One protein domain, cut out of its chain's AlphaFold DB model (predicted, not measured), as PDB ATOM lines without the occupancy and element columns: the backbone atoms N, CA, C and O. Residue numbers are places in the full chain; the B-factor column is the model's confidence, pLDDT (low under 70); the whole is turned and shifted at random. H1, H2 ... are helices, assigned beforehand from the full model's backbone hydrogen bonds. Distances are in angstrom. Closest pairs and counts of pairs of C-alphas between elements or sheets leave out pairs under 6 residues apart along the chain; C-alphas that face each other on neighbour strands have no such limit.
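This is residues 503 to 619 of the 620 residues of an uncharacterized protein of Pseudocohnilembus persalinus (UniProt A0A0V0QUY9). Four helices make a loose, staggered up-and-down bundle, in which H2 and H3 are between H1 and H4. H4 is much the longest, and its residues 601 to 618 stick out beyond the others as a single helical arm, while residues 530 to 538, around the link from H1 to H2, stick out at the opposite end. The printed part has 117 residues with four named helices in the order H1, H2, H3, H4 and no named strand, and its class is all helix. The whole is loose, with a radius of gyration of the C-alphas of 19.2 A, and it is a rod with spans of 72 by 29 by 23 A, while the body without the two free stretches spans 41 by 29 by 20 A.

H1, residues 507 to 529, and H2, residues 536 to 560, form a helical hairpin and touch, closest at the C-alphas of Ile 518 and Leu 547, 6.1 A apart. They run opposite ways at a shallow tilt of 34 degrees, only just short of steep. H3, residues 565 to 578, forms a second hairpin with H2, opposite ways at a shallow tilt of 16 degrees; residues 551 to 559 of H2 touch it, and the closest C-alphas are those of Met 558 and Thr 568, 7.1 A apart. H1 touches H3 with residues 507 to 515 alone, the same way at a steep tilt of 41 degrees, closest at the C-alphas of Gln 511 and Ile 571, 6.2 A apart. H4, residues 583 to 618, forms a third hairpin with H3, opposite ways at a shallow tilt of 9 degrees. They only just touch, with 3 pairs of C-alphas within 8 A, the closest being Leu 565 and Glu 597 at 7.5 A. Residues 585 to 596 of H4 touch residues 548 to 559 of H2, the same way at a shallow tilt of 11 degrees; the C-alphas of Ser 552 and Ile 589 are closest, 6.6 A apart. H1 and H4 are apart. Each backbone O i to N i+4 pair is within hydrogen-bond range in H2 and H4, against 17 of 19 in H1 and 9 of 10 in H3.

H1 begins at C-alpha 507, (-25.017, -28.129, -37.242), and is 33.3 A long from first to last C-alpha. H2 measures 36.1 A, H3 20.3 A and H4 52.3 A. H2 begins at C-alpha 536, (-44.699, -11.921, -59.795), and H4 ends at C-alpha 618, (-2.577, -62.420, -44.111).

The C-alphas farthest apart are those of Thr 533 and Gly 619, at 72.8 A. Without the free stretches, 89 residues span 41 by 29 by 20 A. The printed part has no cut; the link from H1 to H2 is short, and the other two are tight. The mean pLDDT of the printed part is 83.4, with residues 529 to 532, 614 and 617 to 619 under 70.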
ATOM      1  N   LEU A 503     -15.366 -28.126 -37.932       82.31
ATOM      2  CA  LEU A 503     -16.337 -27.162 -38.462       82.31
ATOM      3  C   LEU A 503     -17.425 -27.851 -39.301       82.31
ATOM      4  O   LEU A 503     -18.600 -27.555 -39.133       82.31
ATOM      5  N   TRP A 504     -17.051 -28.831 -40.132       87.88
ATOM      6  CA  TRP A 504     -18.001 -29.555 -40.981       87.88
ATOM      7  C   TRP A 504     -18.945 -30.453 -40.202       87.88
ATOM      8  O   TRP A 504     -19.884 -30.956 -40.793       87.88
ATOM      9  N   GLN A 505     -18.693 -30.689 -38.915       87.94
ATOM     10  CA  GLN A 505     -19.548 -31.483 -38.033       87.94
ATOM     11  C   GLN A 505     -20.506 -30.598 -37.219       87.94
ATOM     12  O   GLN A 505     -21.316 -31.110 -36.447       87.94
ATOM     13  N   GLN A 506     -20.403 -29.270 -37.345       90.44
ATOM     14  CA  GLN A 506     -21.245 -28.333 -36.611       90.44
ATOM     15  C   GLN A 506     -22.548 -28.078 -37.368       90.44
ATOM     16  O   GLN A 506     -22.552 -27.584 -38.494       90.44
ATOM     17  N   LYS A 507     -23.672 -28.368 -36.708       91.00
ATOM     18  CA  LYS A 507     -25.017 -28.129 -37.242       91.00
ATOM     19  C   LYS A 507     -25.248 -26.658 -37.599       91.00
ATOM     20  O   LYS A 507     -25.742 -26.368 -38.686       91.00
ATOM     21  N   ASP A 508     -24.869 -25.757 -36.695       85.81
ATOM     22  CA  ASP A 508     -25.109 -24.317 -36.831       85.81
ATOM     23  C   ASP A 508     -24.388 -23.745 -38.054       85.81
ATOM     24  O   ASP A 508     -24.955 -22.940 -38.785       85.81
ATOM     25  N   TYR A 509     -23.174 -24.231 -38.335       92.88
ATOM     26  CA  TYR A 509     -22.418 -23.840 -39.522       92.88
ATOM     27  C   TYR A 509     -23.210 -24.111 -40.807       92.88
ATOM     28  O   TYR A 509     -23.388 -23.215 -41.627       92.88
ATOM     29  N   TRP A 510     -23.731 -25.328 -40.970       93.38
ATOM     30  CA  TRP A 510     -24.470 -25.708 -42.175       93.38
ATOM     31  C   TRP A 510     -25.822 -25.011 -42.292       93.38
ATOM     32  O   TRP A 510     -26.229 -24.656 -43.397       93.38
ATOM     33  N   GLN A 511     -26.519 -24.789 -41.175       88.50
ATOM     34  CA  GLN A 511     -27.768 -24.025 -41.182       88.50
ATOM     35  C   GLN A 511     -27.533 -22.587 -41.650       88.50
ATOM     36  O   GLN A 511     -28.230 -22.124 -42.552       88.50
ATOM     37  N   THR A 512     -26.520 -21.923 -41.091       86.44
ATOM     38  CA  THR A 512     -26.130 -20.565 -41.478       86.44
ATOM     39  C   THR A 512     -25.641 -20.521 -42.922       86.44
ATOM     40  O   THR A 512     -26.123 -19.706 -43.698       86.44
ATOM     41  N   SER A 513     -24.781 -21.458 -43.331       90.19
ATOM     42  CA  SER A 513     -24.238 -21.515 -44.692       90.19
ATOM     43  C   SER A 513     -25.324 -21.703 -45.755       90.19
ATOM     44  O   SER A 513     -25.277 -21.045 -46.792       90.19
ATOM     45  N   ILE A 514     -26.333 -22.550 -45.506       86.75
ATOM     46  CA  ILE A 514     -27.479 -22.700 -46.417       86.75
ATOM     47  C   ILE A 514     -28.249 -21.383 -46.531       86.75
ATOM     48  O   ILE A 514     -28.569 -20.960 -47.640       86.75
ATOM     49  N   PHE A 515     -28.537 -20.736 -45.401       85.88
ATOM     50  CA  PHE A 515     -29.311 -19.499 -45.371       85.88
ATOM     51  C   PHE A 515     -28.584 -18.339 -46.065       85.88
ATOM     52  O   PHE A 515     -29.161 -17.697 -46.940       85.88
ATOM     53  N   GLU A 516     -27.313 -18.109 -45.730       86.81
ATOM     54  CA  GLU A 516     -26.477 -17.066 -46.338       86.81
ATOM     55  C   GLU A 516     -26.322 -17.289 -47.844       86.81
ATOM     56  O   GLU A 516     -26.582 -16.388 -48.636       86.81
ATOM     57  N   SER A 517     -26.027 -18.526 -48.262       89.50
ATOM     58  CA  SER A 517     -25.880 -18.887 -49.678       89.50
ATOM     59  C   SER A 517     -27.160 -18.653 -50.489       89.50
ATOM     60  O   SER A 517     -27.101 -18.363 -51.684       89.50
ATOM     61  N   ILE A 518     -28.327 -18.805 -49.862       83.75
ATOM     62  CA  ILE A 518     -29.623 -18.500 -50.474       83.75
ATOM     63  C   ILE A 518     -29.819 -16.988 -50.596       83.75
ATOM     64  O   ILE A 518     -30.189 -16.519 -51.673       83.75
ATOM     65  N   MET A 519     -29.581 -16.241 -49.515       84.19
ATOM     66  CA  MET A 519     -29.799 -14.793 -49.487       84.19
ATOM     67  C   MET A 519     -28.875 -14.071 -50.462       84.19
ATOM     68  O   MET A 519     -29.361 -13.296 -51.281       84.19
ATOM     69  N   ASP A 520     -27.592 -14.432 -50.495       86.50
ATOM     70  CA  ASP A 520     -26.624 -13.868 -51.438       86.50
ATOM     71  C   ASP A 520     -27.070 -14.051 -52.896       86.50
ATOM     72  O   ASP A 520     -26.918 -13.156 -53.729       86.50
ATOM     73  N   GLN A 521     -27.643 -15.212 -53.229       85.12
ATOM     74  CA  GLN A 521     -28.132 -15.489 -54.579       85.12
ATOM     75  C   GLN A 521     -29.420 -14.733 -54.905       85.12
ATOM     76  O   GLN A 521     -29.576 -14.259 -56.033       85.12
ATOM     77  N   ILE A 522     -30.337 -14.600 -53.945       82.00
ATOM     78  CA  ILE A 522     -31.551 -13.798 -54.116       82.00
ATOM     79  C   ILE A 522     -31.177 -12.325 -54.318       82.00
ATOM     80  O   ILE A 522     -31.658 -11.716 -55.275       82.00
ATOM     81  N   ASP A 523     -30.267 -11.779 -53.514       83.75
ATOM     82  CA  ASP A 523     -29.813 -10.388 -53.611       83.75
ATOM     83  C   ASP A 523     -29.143 -10.105 -54.962       83.75
ATOM     84  O   ASP A 523     -29.480  -9.131 -55.646       83.75
ATOM     85  N   GLN A 524     -28.263 -11.003 -55.421       81.88
ATOM     86  CA  GLN A 524     -27.654 -10.917 -56.755       81.88
ATOM     87  C   GLN A 524     -28.707 -10.892 -57.876       81.88
ATOM     88  O   GLN A 524     -28.548 -10.184 -58.874       81.88
ATOM     89  N   GLN A 525     -29.804 -11.632 -57.713       79.25
ATOM     90  CA  GLN A 525     -30.891 -11.699 -58.691       79.25
ATOM     91  C   GLN A 525     -31.850 -10.506 -58.608       79.25
ATOM     92  O   GLN A 525     -32.379 -10.079 -59.636       79.25
ATOM     93  N   GLN A 526     -32.058  -9.922 -57.428       76.25
ATOM     94  CA  GLN A 526     -32.861  -8.706 -57.271       76.25
ATOM     95  C   GLN A 526     -32.226  -7.508 -57.986       76.25
ATOM     96  O   GLN A 526     -32.935  -6.711 -58.607       76.25
ATOM     97  N   VAL A 527     -30.893  -7.421 -57.999       76.56
ATOM     98  CA  VAL A 527     -30.170  -6.418 -58.797       76.56
ATOM     99  C   VAL A 527     -30.491  -6.573 -60.290       76.56
ATOM    100  O   VAL A 527     -30.747  -5.576 -60.965       76.56
ATOM    101  N   TYR A 528     -30.565  -7.807 -60.797       73.56
ATOM    102  CA  TYR A 528     -30.941  -8.088 -62.188       73.56
ATOM    103  C   TYR A 528     -32.415  -7.758 -62.486       73.56
ATOM    104  O   TYR A 528     -32.727  -7.178 -63.525       73.56
ATOM    105  N   LEU A 529     -33.325  -8.056 -61.554       65.12
ATOM    106  CA  LEU A 529     -34.759  -7.764 -61.680       65.12
ATOM    107  C   LEU A 529     -35.091  -6.282 -61.786       65.12
ATOM    108  O   LEU A 529     -36.065  -5.928 -62.443       65.12
ATOM    109  N   SER A 530     -34.289  -5.408 -61.175       68.00
ATOM    110  CA  SER A 530     -34.477  -3.957 -61.319       68.00
ATOM    111  C   SER A 530     -34.413  -3.487 -62.785       68.00
ATOM    112  O   SER A 530     -34.808  -2.364 -63.096       68.00
ATOM    113  N   GLN A 531     -33.954  -4.359 -63.691       66.69
ATOM    114  CA  GLN A 531     -33.751  -4.108 -65.113       66.69
ATOM    115  C   GLN A 531     -34.707  -4.909 -66.020       66.69
ATOM    116  O   GLN A 531     -34.678  -4.720 -67.237       66.69
ATOM    117  N   THR A 532     -35.568  -5.780 -65.474       68.19
ATOM    118  CA  THR A 532     -36.482  -6.633 -66.255       68.19
ATOM    119  C   THR A 532     -37.937  -6.518 -65.781       68.19
ATOM    120  O   THR A 532     -38.228  -6.307 -64.611       68.19
ATOM    121  N   THR A 533     -38.895  -6.640 -66.707       78.56
ATOM    122  CA  THR A 533     -40.343  -6.620 -66.402       78.56
ATOM    123  C   THR A 533     -40.883  -8.044 -66.275       78.56
ATOM    124  O   THR A 533     -41.670  -8.510 -67.095       78.56
ATOM    125  N   GLU A 534     -40.423  -8.771 -65.258       78.56
ATOM    126  CA  GLU A 534     -40.959 -10.099 -64.944       78.56
ATOM    127  C   GLU A 534     -42.273 -10.015 -64.154       78.56
ATOM    128  O   GLU A 534     -42.496  -9.107 -63.353       78.56
ATOM    129  N   SER A 535     -43.160 -10.987 -64.373       83.06
ATOM    130  CA  SER A 535     -44.370 -11.129 -63.559       83.06
ATOM    131  C   SER A 535     -44.050 -11.722 -62.182       83.06
ATOM    132  O   SER A 535     -43.148 -12.546 -62.044       83.06
ATOM    133  N   THR A 536     -44.861 -11.402 -61.168       76.19
ATOM    134  CA  THR A 536     -44.699 -11.921 -59.795       76.19
ATOM    135  C   THR A 536     -44.646 -13.453 -59.731       76.19
ATOM    136  O   THR A 536     -43.911 -14.016 -58.926       76.19
ATOM    137  N   GLN A 537     -45.392 -14.147 -60.602       79.94
ATOM    138  CA  GLN A 537     -45.366 -15.612 -60.674       79.94
ATOM    139  C   GLN A 537     -44.031 -16.149 -61.209       79.94
ATOM    140  O   GLN A 537     -43.525 -17.142 -60.688       79.94
ATOM    141  N   GLN A 538     -43.442 -15.490 -62.212       80.06
ATOM    142  CA  GLN A 538     -42.135 -15.869 -62.759       80.06
ATOM    143  C   GLN A 538     -41.016 -15.621 -61.745       80.06
ATOM    144  O   GLN A 538     -40.168 -16.493 -61.555       80.06
ATOM    145  N   THR A 539     -41.063 -14.490 -61.035       79.25
ATOM    146  CA  THR A 539     -40.117 -14.184 -59.955       79.25
ATOM    147  C   THR A 539     -40.172 -15.239 -58.852       79.25
ATOM    148  O   THR A 539     -39.143 -15.825 -58.522       79.25
ATOM    149  N   ALA A 540     -41.372 -15.579 -58.367       79.00
ATOM    150  CA  ALA A 540     -41.544 -16.598 -57.333       79.00
ATOM    151  C   ALA A 540     -41.066 -17.992 -57.785       79.00
ATOM    152  O   ALA A 540     -40.438 -18.725 -57.019       79.00
ATOM    153  N   GLN A 541     -41.325 -18.380 -59.040       81.75
ATOM    154  CA  GLN A 541     -40.844 -19.657 -59.579       81.75
ATOM    155  C   GLN A 541     -39.313 -19.698 -59.684       81.75
ATOM    156  O   GLN A 541     -38.695 -20.734 -59.413       81.75
ATOM    157  N   ARG A 542     -38.689 -18.580 -60.056       84.19
ATOM    158  CA  ARG A 542     -37.233 -18.476 -60.135       84.19
ATOM    159  C   ARG A 542     -36.591 -18.514 -58.751       84.19
ATOM    160  O   ARG A 542     -35.655 -19.282 -58.561       84.19
ATOM    161  N   GLU A 543     -37.125 -17.777 -57.779       83.06
ATOM    162  CA  GLU A 543     -36.667 -17.824 -56.383       83.06
ATOM    163  C   GLU A 543     -36.751 -19.244 -55.815       83.06
ATOM    164  O   GLU A 543     -35.768 -19.757 -55.284       83.06
ATOM    165  N   ARG A 544     -37.865 -19.956 -56.041       83.00
ATOM    166  CA  ARG A 544     -37.985 -21.384 -55.685       83.00
ATOM    167  C   ARG A 544     -36.944 -22.269 -56.369       83.00
ATOM    168  O   ARG A 544     -36.486 -23.245 -55.779       83.00
ATOM    169  N   SER A 545     -36.568 -21.958 -57.607       85.25
ATOM    170  CA  SER A 545     -35.536 -22.706 -58.337       85.25
ATOM    171  C   SER A 545     -34.141 -22.461 -57.755       85.25
ATOM    172  O   SER A 545     -33.367 -23.405 -57.621       85.25
ATOM    173  N   ILE A 546     -33.845 -21.221 -57.351       85.62
ATOM    174  CA  ILE A 546     -32.597 -20.846 -56.667       85.62
ATOM    175  C   ILE A 546     -32.510 -21.549 -55.314       85.62
ATOM    176  O   ILE A 546     -31.514 -22.214 -55.039       85.62
ATOM    177  N   LEU A 547     -33.574 -21.468 -54.510       87.31
ATOM    178  CA  LEU A 547     -33.678 -22.144 -53.216       87.31
ATOM    179  C   LEU A 547     -33.386 -23.639 -53.346       87.31
ATOM    180  O   LEU A 547     -32.531 -24.180 -52.647       87.31
ATOM    181  N   PHE A 548     -34.058 -24.301 -54.289       89.06
ATOM    182  CA  PHE A 548     -33.860 -25.721 -54.548       89.06
ATOM    183  C   PHE A 548     -32.421 -26.052 -54.970       89.06
ATOM    184  O   PHE A 548     -31.849 -27.023 -54.468       89.06
ATOM    185  N   ALA A 549     -31.825 -25.251 -55.859       89.69
ATOM    186  CA  ALA A 549     -30.457 -25.456 -56.325       89.69
ATOM    187  C   ALA A 549     -29.433 -25.296 -55.190       89.69
ATOM    188  O   ALA A 549     -28.564 -26.151 -55.036       89.69
ATOM    189  N   GLN A 550     -29.570 -24.255 -54.362       90.69
ATOM    190  CA  GLN A 550     -28.654 -23.995 -53.250       90.69
ATOM    191  C   GLN A 550     -28.764 -25.057 -52.159       90.69
ATOM    192  O   GLN A 550     -27.751 -25.600 -51.724       90.69
ATOM    193  N   ILE A 551     -29.983 -25.439 -51.775       89.75
ATOM    194  CA  ILE A 551     -30.189 -26.522 -50.806       89.75
ATOM    195  C   ILE A 551     -29.594 -27.831 -51.338       89.75
ATOM    196  O   ILE A 551     -28.889 -28.527 -50.610       89.75
ATOM    197  N   SER A 552     -29.815 -28.147 -52.616       90.19
ATOM    198  CA  SER A 552     -29.256 -29.350 -53.244       90.19
ATOM    199  C   SER A 552     -27.727 -29.350 -53.245       90.19
ATOM    200  O   SER A 552     -27.117 -30.360 -52.897       90.19
ATOM    201  N   PHE A 553     -27.111 -28.215 -53.580       91.00
ATOM    202  CA  PHE A 553     -25.660 -28.047 -53.566       91.00
ATOM    203  C   PHE A 553     -25.075 -28.221 -52.156       91.00
ATOM    204  O   PHE A 553     -24.096 -28.942 -51.968       91.00
ATOM    205  N   GLN A 554     -25.707 -27.635 -51.138       92.44
ATOM    206  CA  GLN A 554     -25.233 -27.761 -49.758       92.44
ATOM    207  C   GLN A 554     -25.416 -29.174 -49.193       92.44
ATOM    208  O   GLN A 554     -24.590 -29.629 -48.405       92.44
ATOM    209  N   ILE A 555     -26.442 -29.911 -49.633       90.69
ATOM    210  CA  ILE A 555     -26.566 -31.345 -49.334       90.69
ATOM    211  C   ILE A 555     -25.374 -32.107 -49.901       90.69
ATOM    212  O   ILE A 555     -24.748 -32.873 -49.173       90.69
ATOM    213  N   GLU A 556     -25.031 -31.891 -51.171       88.25
ATOM    214  CA  GLU A 556     -23.884 -32.555 -51.795       88.25
ATOM    215  C   GLU A 556     -22.582 -32.256 -51.040       88.25
ATOM    216  O   GLU A 556     -21.814 -33.180 -50.771       88.25
ATOM    217  N   ASN A 557     -22.383 -31.012 -50.592       89.75
ATOM    218  CA  ASN A 557     -21.227 -30.631 -49.777       89.75
ATOM    219  C   ASN A 557     -21.228 -31.306 -48.400       89.75
ATOM    220  O   ASN A 557     -20.227 -31.909 -48.020       89.75
ATOM    221  N   MET A 558     -22.343 -31.275 -47.662       92.56
ATOM    222  CA  MET A 558     -22.463 -31.963 -46.368       92.56
ATOM    223  C   MET A 558     -22.119 -33.451 -46.492       92.56
ATOM    224  O   MET A 558     -21.398 -34.008 -45.664       92.56
ATOM    225  N   LEU A 559     -22.612 -34.095 -47.549       88.00
ATOM    226  CA  LEU A 559     -22.340 -35.500 -47.826       88.00
ATOM    227  C   LEU A 559     -20.874 -35.725 -48.236       88.00
ATOM    228  O   LEU A 559     -20.260 -36.695 -47.794       88.00
ATOM    229  N   LEU A 560     -20.282 -34.825 -49.026       85.50
ATOM    230  CA  LEU A 560     -18.862 -34.866 -49.391       85.50
ATOM    231  C   LEU A 560     -17.944 -34.772 -48.160       85.50
ATOM    232  O   LEU A 560     -16.946 -35.485 -48.092       85.50
ATOM    233  N   PHE A 561     -18.304 -33.948 -47.173       86.00
ATOM    234  CA  PHE A 561     -17.564 -33.778 -45.913       86.00
ATOM    235  C   PHE A 561     -17.978 -34.766 -44.811       86.00
ATOM    236  O   PHE A 561     -17.722 -34.536 -43.628       86.00
ATOM    237  N   HIS A 562     -18.616 -35.879 -45.187       85.00
ATOM    238  CA  HIS A 562     -19.020 -36.954 -44.277       85.00
ATOM    239  C   HIS A 562     -19.841 -36.471 -43.066       85.00
ATOM    240  O   HIS A 562     -19.738 -37.032 -41.972       85.00
ATOM    241  N   HIS A 563     -20.664 -35.435 -43.242       90.12
ATOM    242  CA  HIS A 563     -21.575 -34.985 -42.197       90.12
ATOM    243  C   HIS A 563     -22.616 -36.083 -41.890       90.12
ATOM    244  O   HIS A 563     -23.104 -36.744 -42.819       90.12
ATOM    245  N   PRO A 564     -22.985 -36.321 -40.615       89.12
ATOM    246  CA  PRO A 564     -23.876 -37.416 -40.256       89.12
ATOM    247  C   PRO A 564     -25.243 -37.289 -40.935       89.12
ATOM    248  O   PRO A 564     -25.949 -36.301 -40.750       89.12
ATOM    249  N   LEU A 565     -25.666 -38.331 -41.658       88.88
ATOM    250  CA  LEU A 565     -26.908 -38.334 -42.446       88.88
ATOM    251  C   LEU A 565     -28.156 -37.925 -41.652       88.88
ATOM    252  O   LEU A 565     -29.012 -37.227 -42.186       88.88
ATOM    253  N   ASN A 566     -28.265 -38.343 -40.388       88.25
ATOM    254  CA  ASN A 566     -29.393 -37.957 -39.534       88.25
ATOM    255  C   ASN A 566     -29.394 -36.449 -39.258       88.25
ATOM    256  O   ASN A 566     -30.428 -35.806 -39.384       88.25
ATOM    257  N   GLN A 567     -28.226 -35.870 -38.978       92.00
ATOM    258  CA  GLN A 567     -28.100 -34.431 -38.756       92.00
ATOM    259  C   GLN A 567     -28.304 -33.645 -40.056       92.00
ATOM    260  O   GLN A 567     -28.934 -32.594 -40.036       92.00
ATOM    261  N   THR A 568     -27.842 -34.168 -41.197       91.00
ATOM    262  CA  THR A 568     -28.147 -33.596 -42.516       91.00
ATOM    263  C   THR A 568     -29.659 -33.545 -42.738       91.00
ATOM    264  O   THR A 568     -30.176 -32.495 -43.099       91.00
ATOM    265  N   LYS A 569     -30.396 -34.631 -42.459       90.50
ATOM    266  CA  LYS A 569     -31.870 -34.649 -42.556       90.50
ATOM    267  C   LYS A 569     -32.507 -33.584 -41.655       90.50
ATOM    268  O   LYS A 569     -33.346 -32.832 -42.144       90.50
ATOM    269  N   ASP A 570     -32.049 -33.442 -40.410       90.44
ATOM    270  CA  ASP A 570     -32.551 -32.421 -39.476       90.44
ATOM    271  C   ASP A 570     -32.297 -30.984 -39.969       90.44
ATOM    272  O   ASP A 570     -33.156 -30.110 -39.837       90.44
ATOM    273  N   ILE A 571     -31.114 -30.719 -40.535       92.31
ATOM    274  CA  ILE A 571     -30.747 -29.412 -41.107       92.31
ATOM    275  C   ILE A 571     -31.625 -29.096 -42.316       92.31
ATOM    276  O   ILE A 571     -32.103 -27.970 -42.456       92.31
ATOM    277  N   ILE A 572     -31.859 -30.081 -43.182       89.94
ATOM    278  CA  ILE A 572     -32.714 -29.912 -44.354       89.94
ATOM    279  C   ILE A 572     -34.162 -29.697 -43.940       89.94
ATOM    280  O   ILE A 572     -34.766 -28.736 -44.396       89.94
ATOM    281  N   GLU A 573     -34.705 -30.484 -43.014       88.62
ATOM    282  CA  GLU A 573     -36.053 -30.257 -42.481       88.62
ATOM    283  C   GLU A 573     -36.204 -28.884 -41.830       88.62
ATOM    284  O   GLU A 573     -37.238 -28.236 -41.993       88.62
ATOM    285  N   PHE A 574     -35.178 -28.419 -41.116       87.88
ATOM    286  CA  PHE A 574     -35.161 -27.071 -40.568       87.88
ATOM    287  C   PHE A 574     -35.274 -26.024 -41.681       87.88
ATOM    288  O   PHE A 574     -36.156 -25.175 -41.616       87.88
ATOM    289  N   ASN A 575     -34.450 -26.103 -42.727       83.25
ATOM    290  CA  ASN A 575     -34.481 -25.134 -43.824       83.25
ATOM    291  C   ASN A 575     -35.771 -25.232 -44.658       83.25
ATOM    292  O   ASN A 575     -36.387 -24.215 -44.960       83.25
ATOM    293  N   LEU A 576     -36.256 -26.441 -44.951       84.56
ATOM    294  CA  LEU A 576     -37.506 -26.665 -45.689       84.56
ATOM    295  C   LEU A 576     -38.747 -26.120 -44.962       84.56
ATOM    296  O   LEU A 576     -39.733 -25.804 -45.613       84.56
ATOM    297  N   LYS A 577     -38.720 -25.980 -43.628       82.56
ATOM    298  CA  LYS A 577     -39.800 -25.306 -42.882       82.56
ATOM    299  C   LYS A 577     -39.826 -23.792 -43.099       82.56
ATOM    300  O   LYS A 577     -40.879 -23.186 -42.923       82.56
ATOM    301  N   HIS A 578     -38.688 -23.194 -43.442       79.19
ATOM    302  CA  HIS A 578     -38.554 -21.751 -43.645       79.19
ATOM    303  C   HIS A 578     -38.727 -21.345 -45.116       79.19
ATOM    304  O   HIS A 578     -39.008 -20.182 -45.392       79.19
ATOM    305  N   PHE A 579     -38.614 -22.294 -46.052       80.94
ATOM    306  CA  PHE A 579     -38.724 -22.050 -47.489       80.94
ATOM    307  C   PHE A 579     -39.896 -22.820 -48.111       80.94
ATOM    308  O   PHE A 579     -40.001 -24.035 -47.975       80.94
ATOM    309  N   ASP A 580     -40.761 -22.123 -48.853       78.19
ATOM    310  CA  ASP A 580     -41.925 -22.724 -49.519       78.19
ATOM    311  C   ASP A 580     -41.532 -23.408 -50.844       78.19
ATOM    312  O   ASP A 580     -41.685 -22.851 -51.939       78.19
ATOM    313  N   LEU A 581     -40.969 -24.616 -50.730       82.88
ATOM    314  CA  LEU A 581     -40.627 -25.485 -51.859       82.88
ATOM    315  C   LEU A 581     -41.782 -26.417 -52.243       82.88
ATOM    316  O   LEU A 581     -42.540 -26.910 -51.407       82.88
ATOM    317  N   GLY A 582     -41.894 -26.714 -53.541       78.56
ATOM    318  CA  GLY A 582     -42.899 -27.650 -54.041       78.56
ATOM    319  C   GLY A 582     -42.658 -29.078 -53.536       78.56
ATOM    320  O   GLY A 582     -41.518 -29.517 -53.397       78.56
ATOM    321  N   LYS A 583     -43.733 -29.853 -53.326       85.88
ATOM    322  CA  LYS A 583     -43.648 -31.255 -52.859       85.88
ATOM    323  C   LYS A 583     -42.719 -32.126 -53.713       85.88
ATOM    324  O   LYS A 583     -42.012 -32.971 -53.179       85.88
ATOM    325  N   GLU A 584     -42.711 -31.913 -55.026       88.19
ATOM    326  CA  GLU A 584     -41.837 -32.635 -55.957       88.19
ATOM    327  C   GLU A 584     -40.353 -32.328 -55.708       88.19
ATOM    328  O   GLU A 584     -39.542 -33.243 -55.613       88.19
ATOM    329  N   GLN A 585     -40.005 -31.057 -55.486       84.75
ATOM    330  CA  GLN A 585     -38.640 -30.629 -55.159       84.75
ATOM    331  C   GLN A 585     -38.174 -31.212 -53.820       84.75
ATOM    332  O   GLN A 585     -37.047 -31.692 -53.701       84.75
ATOM    333  N   ILE A 586     -39.063 -31.227 -52.824       87.19
ATOM    334  CA  ILE A 586     -38.800 -31.848 -51.521       87.19
ATOM    335  C   ILE A 586     -38.532 -33.352 -51.683       87.19
ATOM    336  O   ILE A 586     -37.574 -33.873 -51.111       87.19
ATOM    337  N   ASN A 587     -39.331 -34.051 -52.495       89.19
ATOM    338  CA  ASN A 587     -39.121 -35.474 -52.764       89.19
ATOM    339  C   ASN A 587     -37.762 -35.736 -53.425       89.19
ATOM    340  O   ASN A 587     -37.048 -36.626 -52.968       89.19
ATOM    341  N   ILE A 588     -37.369 -34.929 -54.417       90.00
ATOM    342  CA  ILE A 588     -36.061 -35.051 -55.085       90.00
ATOM    343  C   ILE A 588     -34.910 -34.878 -54.082       90.00
ATOM    344  O   ILE A 588     -33.943 -35.640 -54.104       90.00
ATOM    345  N   ILE A 589     -35.017 -33.909 -53.166       89.69
ATOM    346  CA  ILE A 589     -34.033 -33.701 -52.093       89.69
ATOM    347  C   ILE A 589     -33.894 -34.962 -51.225       89.69
ATOM    348  O   ILE A 589     -32.779 -35.427 -50.974       89.69
ATOM    349  N   TYR A 590     -35.011 -35.551 -50.792       89.69
ATOM    350  CA  TYR A 590     -34.974 -36.760 -49.968       89.69
ATOM    351  C   TYR A 590     -34.495 -37.999 -50.728       89.69
ATOM    352  O   TYR A 590     -33.832 -38.851 -50.130       89.69
ATOM    353  N   GLU A 591     -34.807 -38.121 -52.017       89.50
ATOM    354  CA  GLU A 591     -34.295 -39.200 -52.867       89.50
ATOM    355  C   GLU A 591     -32.775 -39.134 -52.987       89.50
ATOM    356  O   GLU A 591     -32.117 -40.136 -52.721       89.50
ATOM    357  N   ARG A 592     -32.196 -37.951 -53.220       85.19
ATOM    358  CA  ARG A 592     -30.733 -37.771 -53.250       85.19
ATOM    359  C   ARG A 592     -30.051 -38.187 -51.946       85.19
ATOM    360  O   ARG A 592     -29.027 -38.868 -51.965       85.19
ATOM    361  N   ILE A 593     -30.630 -37.825 -50.797       88.00
ATOM    362  CA  ILE A 593     -30.103 -38.244 -49.486       88.00
ATOM    363  C   ILE A 593     -30.167 -39.775 -49.343       88.00
ATOM    364  O   ILE A 593     -29.222 -40.388 -48.840       88.00
ATOM    365  N   LYS A 594     -31.256 -40.411 -49.799       88.56
ATOM    366  CA  LYS A 594     -31.408 -41.876 -49.780       88.56
ATOM    367  C   LYS A 594     -30.427 -42.580 -50.718       88.56
ATOM    368  O   LYS A 594     -29.860 -43.595 -50.323       88.56
ATOM    369  N   GLU A 595     -30.216 -42.065 -51.926       88.50
ATOM    370  CA  GLU A 595     -29.245 -42.604 -52.889       88.50
ATOM    371  C   GLU A 595     -27.832 -42.594 -52.303       88.50
ATOM    372  O   GLU A 595     -27.121 -43.601 -52.354       88.50
ATOM    373  N   TYR A 596     -27.447 -41.490 -51.660       85.50
ATOM    374  CA  TYR A 596     -26.164 -41.412 -50.971       85.50
ATOM    375  C   TYR A 596     -26.085 -42.389 -49.790       85.50
ATOM    376  O   TYR A 596     -25.078 -43.076 -49.625       85.50
ATOM    377  N   GLU A 597     -27.146 -42.507 -48.985       84.88
ATOM    378  CA  GLU A 597     -27.214 -43.478 -47.885       84.88
ATOM    379  C   GLU A 597     -27.005 -44.921 -48.382       84.88
ATOM    380  O   GLU A 597     -26.280 -45.698 -47.756       84.88
ATOM    381  N   GLN A 598     -27.596 -45.280 -49.525       87.44
ATOM    382  CA  GLN A 598     -27.412 -46.590 -50.153       87.44
ATOM    383  C   GLN A 598     -25.985 -46.784 -50.673       87.44
ATOM    384  O   GLN A 598     -25.379 -47.824 -50.408       87.44
ATOM    385  N   LYS A 599     -25.423 -45.782 -51.359       85.12
ATOM    386  CA  LYS A 599     -24.042 -45.819 -51.856       85.12
ATOM    387  C   LYS A 599     -23.041 -46.016 -50.715       85.12
ATOM    388  O   LYS A 599     -22.187 -46.894 -50.789       85.12
ATOM    389  N   ASN A 600     -23.202 -45.268 -49.627       77.75
ATOM    390  CA  ASN A 600     -22.299 -45.322 -48.482       77.75
ATOM    391  C   ASN A 600     -22.387 -46.674 -47.741       77.75
ATOM    392  O   ASN A 600     -21.366 -47.229 -47.332       77.75
ATOM    393  N   LYS A 601     -23.591 -47.266 -47.642       80.19
ATOM    394  CA  LYS A 601     -23.798 -48.639 -47.128       80.19
ATOM    395  C   LYS A 601     -23.090 -49.695 -47.984       80.19
ATOM    396  O   LYS A 601     -22.503 -50.631 -47.440       80.19
ATOM    397  N   LEU A 602     -23.128 -49.560 -49.310       80.00
ATOM    398  CA  LEU A 602     -22.436 -50.475 -50.225       80.00
ATOM    399  C   LEU A 602     -20.913 -50.363 -50.089       80.00
ATOM    400  O   LEU A 602     -20.234 -51.386 -50.010       80.00
ATOM    401  N   GLU A 603     -20.380 -49.143 -49.996       77.06
ATOM    402  CA  GLU A 603     -18.942 -48.893 -49.839       77.06
ATOM    403  C   GLU A 603     -18.402 -49.425 -48.501       77.06
ATOM    404  O   GLU A 603     -17.374 -50.104 -48.484       77.06
ATOM    405  N   THR A 604     -19.121 -49.215 -47.394       73.81
ATOM    406  CA  THR A 604     -18.745 -49.782 -46.082       73.81
ATOM    407  C   THR A 604     -18.799 -51.308 -46.077       73.81
ATOM    408  O   THR A 604     -17.849 -51.950 -45.632       73.81
ATOM    409  N   THR A 605     -19.847 -51.908 -46.651       80.62
ATOM    410  CA  THR A 605     -19.970 -53.374 -46.742       80.62
ATOM    411  C   THR A 605     -18.854 -53.989 -47.599       80.62
ATOM    412  O   THR A 605     -18.289 -55.028 -47.245       80.62
ATOM    413  N   ALA A 606     -18.492 -53.341 -48.711       75.56
ATOM    414  CA  ALA A 606     -17.390 -53.769 -49.570       75.56
ATOM    415  C   ALA A 606     -16.033 -53.652 -48.859       75.56
ATOM    416  O   ALA A 606     -15.214 -54.572 -48.930       75.56
ATOM    417  N   PHE A 607     -15.807 -52.556 -48.130       72.06
ATOM    418  CA  PHE A 607     -14.579 -52.343 -47.370       72.06
ATOM    419  C   PHE A 607     -14.424 -53.351 -46.223       72.06
ATOM    420  O   PHE A 607     -13.346 -53.920 -46.046       72.06
ATOM    421  N   ASP A 608     -15.496 -53.646 -45.486       76.69
ATOM    422  CA  ASP A 608     -15.480 -54.652 -44.420       76.69
ATOM    423  C   ASP A 608     -15.262 -56.069 -44.965       76.69
ATOM    424  O   ASP A 608     -14.492 -56.838 -44.385       76.69
ATOM    425  N   SER A 609     -15.845 -56.394 -46.123       78.69
ATOM    426  CA  SER A 609     -15.612 -57.670 -46.817       78.69
ATOM    427  C   SER A 609     -14.156 -57.810 -47.283       78.69
ATOM    428  O   SER A 609     -13.542 -58.869 -47.119       78.69
ATOM    429  N   LEU A 610     -13.561 -56.730 -47.806       72.50
ATOM    430  CA  LEU A 610     -12.140 -56.671 -48.167       72.50
ATOM    431  C   LEU A 610     -11.237 -56.804 -46.941       72.50
ATOM    432  O   LEU A 610     -10.245 -57.529 -46.985       72.50
ATOM    433  N   LYS A 611     -11.590 -56.154 -45.830       74.31
ATOM    434  CA  LYS A 611     -10.850 -56.242 -44.571       74.31
ATOM    435  C   LYS A 611     -10.905 -57.654 -43.995       74.31
ATOM    436  O   LYS A 611      -9.869 -58.172 -43.598       74.31
ATOM    437  N   GLN A 612     -12.071 -58.303 -43.992       76.81
ATOM    438  CA  GLN A 612     -12.209 -59.704 -43.578       76.81
ATOM    439  C   GLN A 612     -11.418 -60.649 -44.490       76.81
ATOM    440  O   GLN A 612     -10.707 -61.523 -43.995       76.81
ATOM    441  N   SER A 613     -11.455 -60.422 -45.806       75.81
ATOM    442  CA  SER A 613     -10.669 -61.193 -46.776       75.81
ATOM    443  C   SER A 613      -9.163 -61.012 -46.552       75.81
ATOM    444  O   SER A 613      -8.429 -61.996 -46.491       75.81
ATOM    445  N   ALA A 614      -8.697 -59.781 -46.327       69.88
ATOM    446  CA  ALA A 614      -7.298 -59.486 -46.019       69.88
ATOM    447  C   ALA A 614      -6.853 -60.119 -44.691       69.88
ATOM    448  O   ALA A 614      -5.779 -60.712 -44.634       69.88
ATOM    449  N   LYS A 615      -7.690 -60.076 -43.646       77.69
ATOM    450  CA  LYS A 615      -7.417 -60.784 -42.386       77.69
ATOM    451  C   LYS A 615      -7.291 -62.294 -42.588       77.69
ATOM    452  O   LYS A 615      -6.385 -62.908 -42.035       77.69
ATOM    453  N   SER A 616      -8.157 -62.884 -43.415       79.06
ATOM    454  CA  SER A 616      -8.112 -64.320 -43.716       79.06
ATOM    455  C   SER A 616      -6.876 -64.732 -44.529       79.06
ATOM    456  O   SER A 616      -6.340 -65.813 -44.312       79.06
ATOM    457  N   LEU A 617      -6.399 -63.860 -45.423       69.75
ATOM    458  CA  LEU A 617      -5.248 -64.120 -46.293       69.75
ATOM    459  C   LEU A 617      -3.903 -63.862 -45.605       69.75
ATOM    460  O   LEU A 617      -2.931 -64.551 -45.902       69.75
ATOM    461  N   PHE A 618      -3.836 -62.876 -44.708       69.94
ATOM    462  CA  PHE A 618      -2.577 -62.420 -44.111       69.94
ATOM    463  C   PHE A 618      -2.430 -62.726 -42.614       69.94
ATOM    464  O   PHE A 618      -1.366 -62.467 -42.060       69.94
ATOM    465  N   GLY A 619      -3.444 -63.299 -41.956       54.03
ATOM    466  CA  GLY A 619      -3.337 -63.775 -40.571       54.03
ATOM    467  C   GLY A 619      -3.082 -62.681 -39.525       54.03
ATOM    468  O   GLY A 619      -2.432 -62.959 -38.518       54.03
TER     469      GLY A 619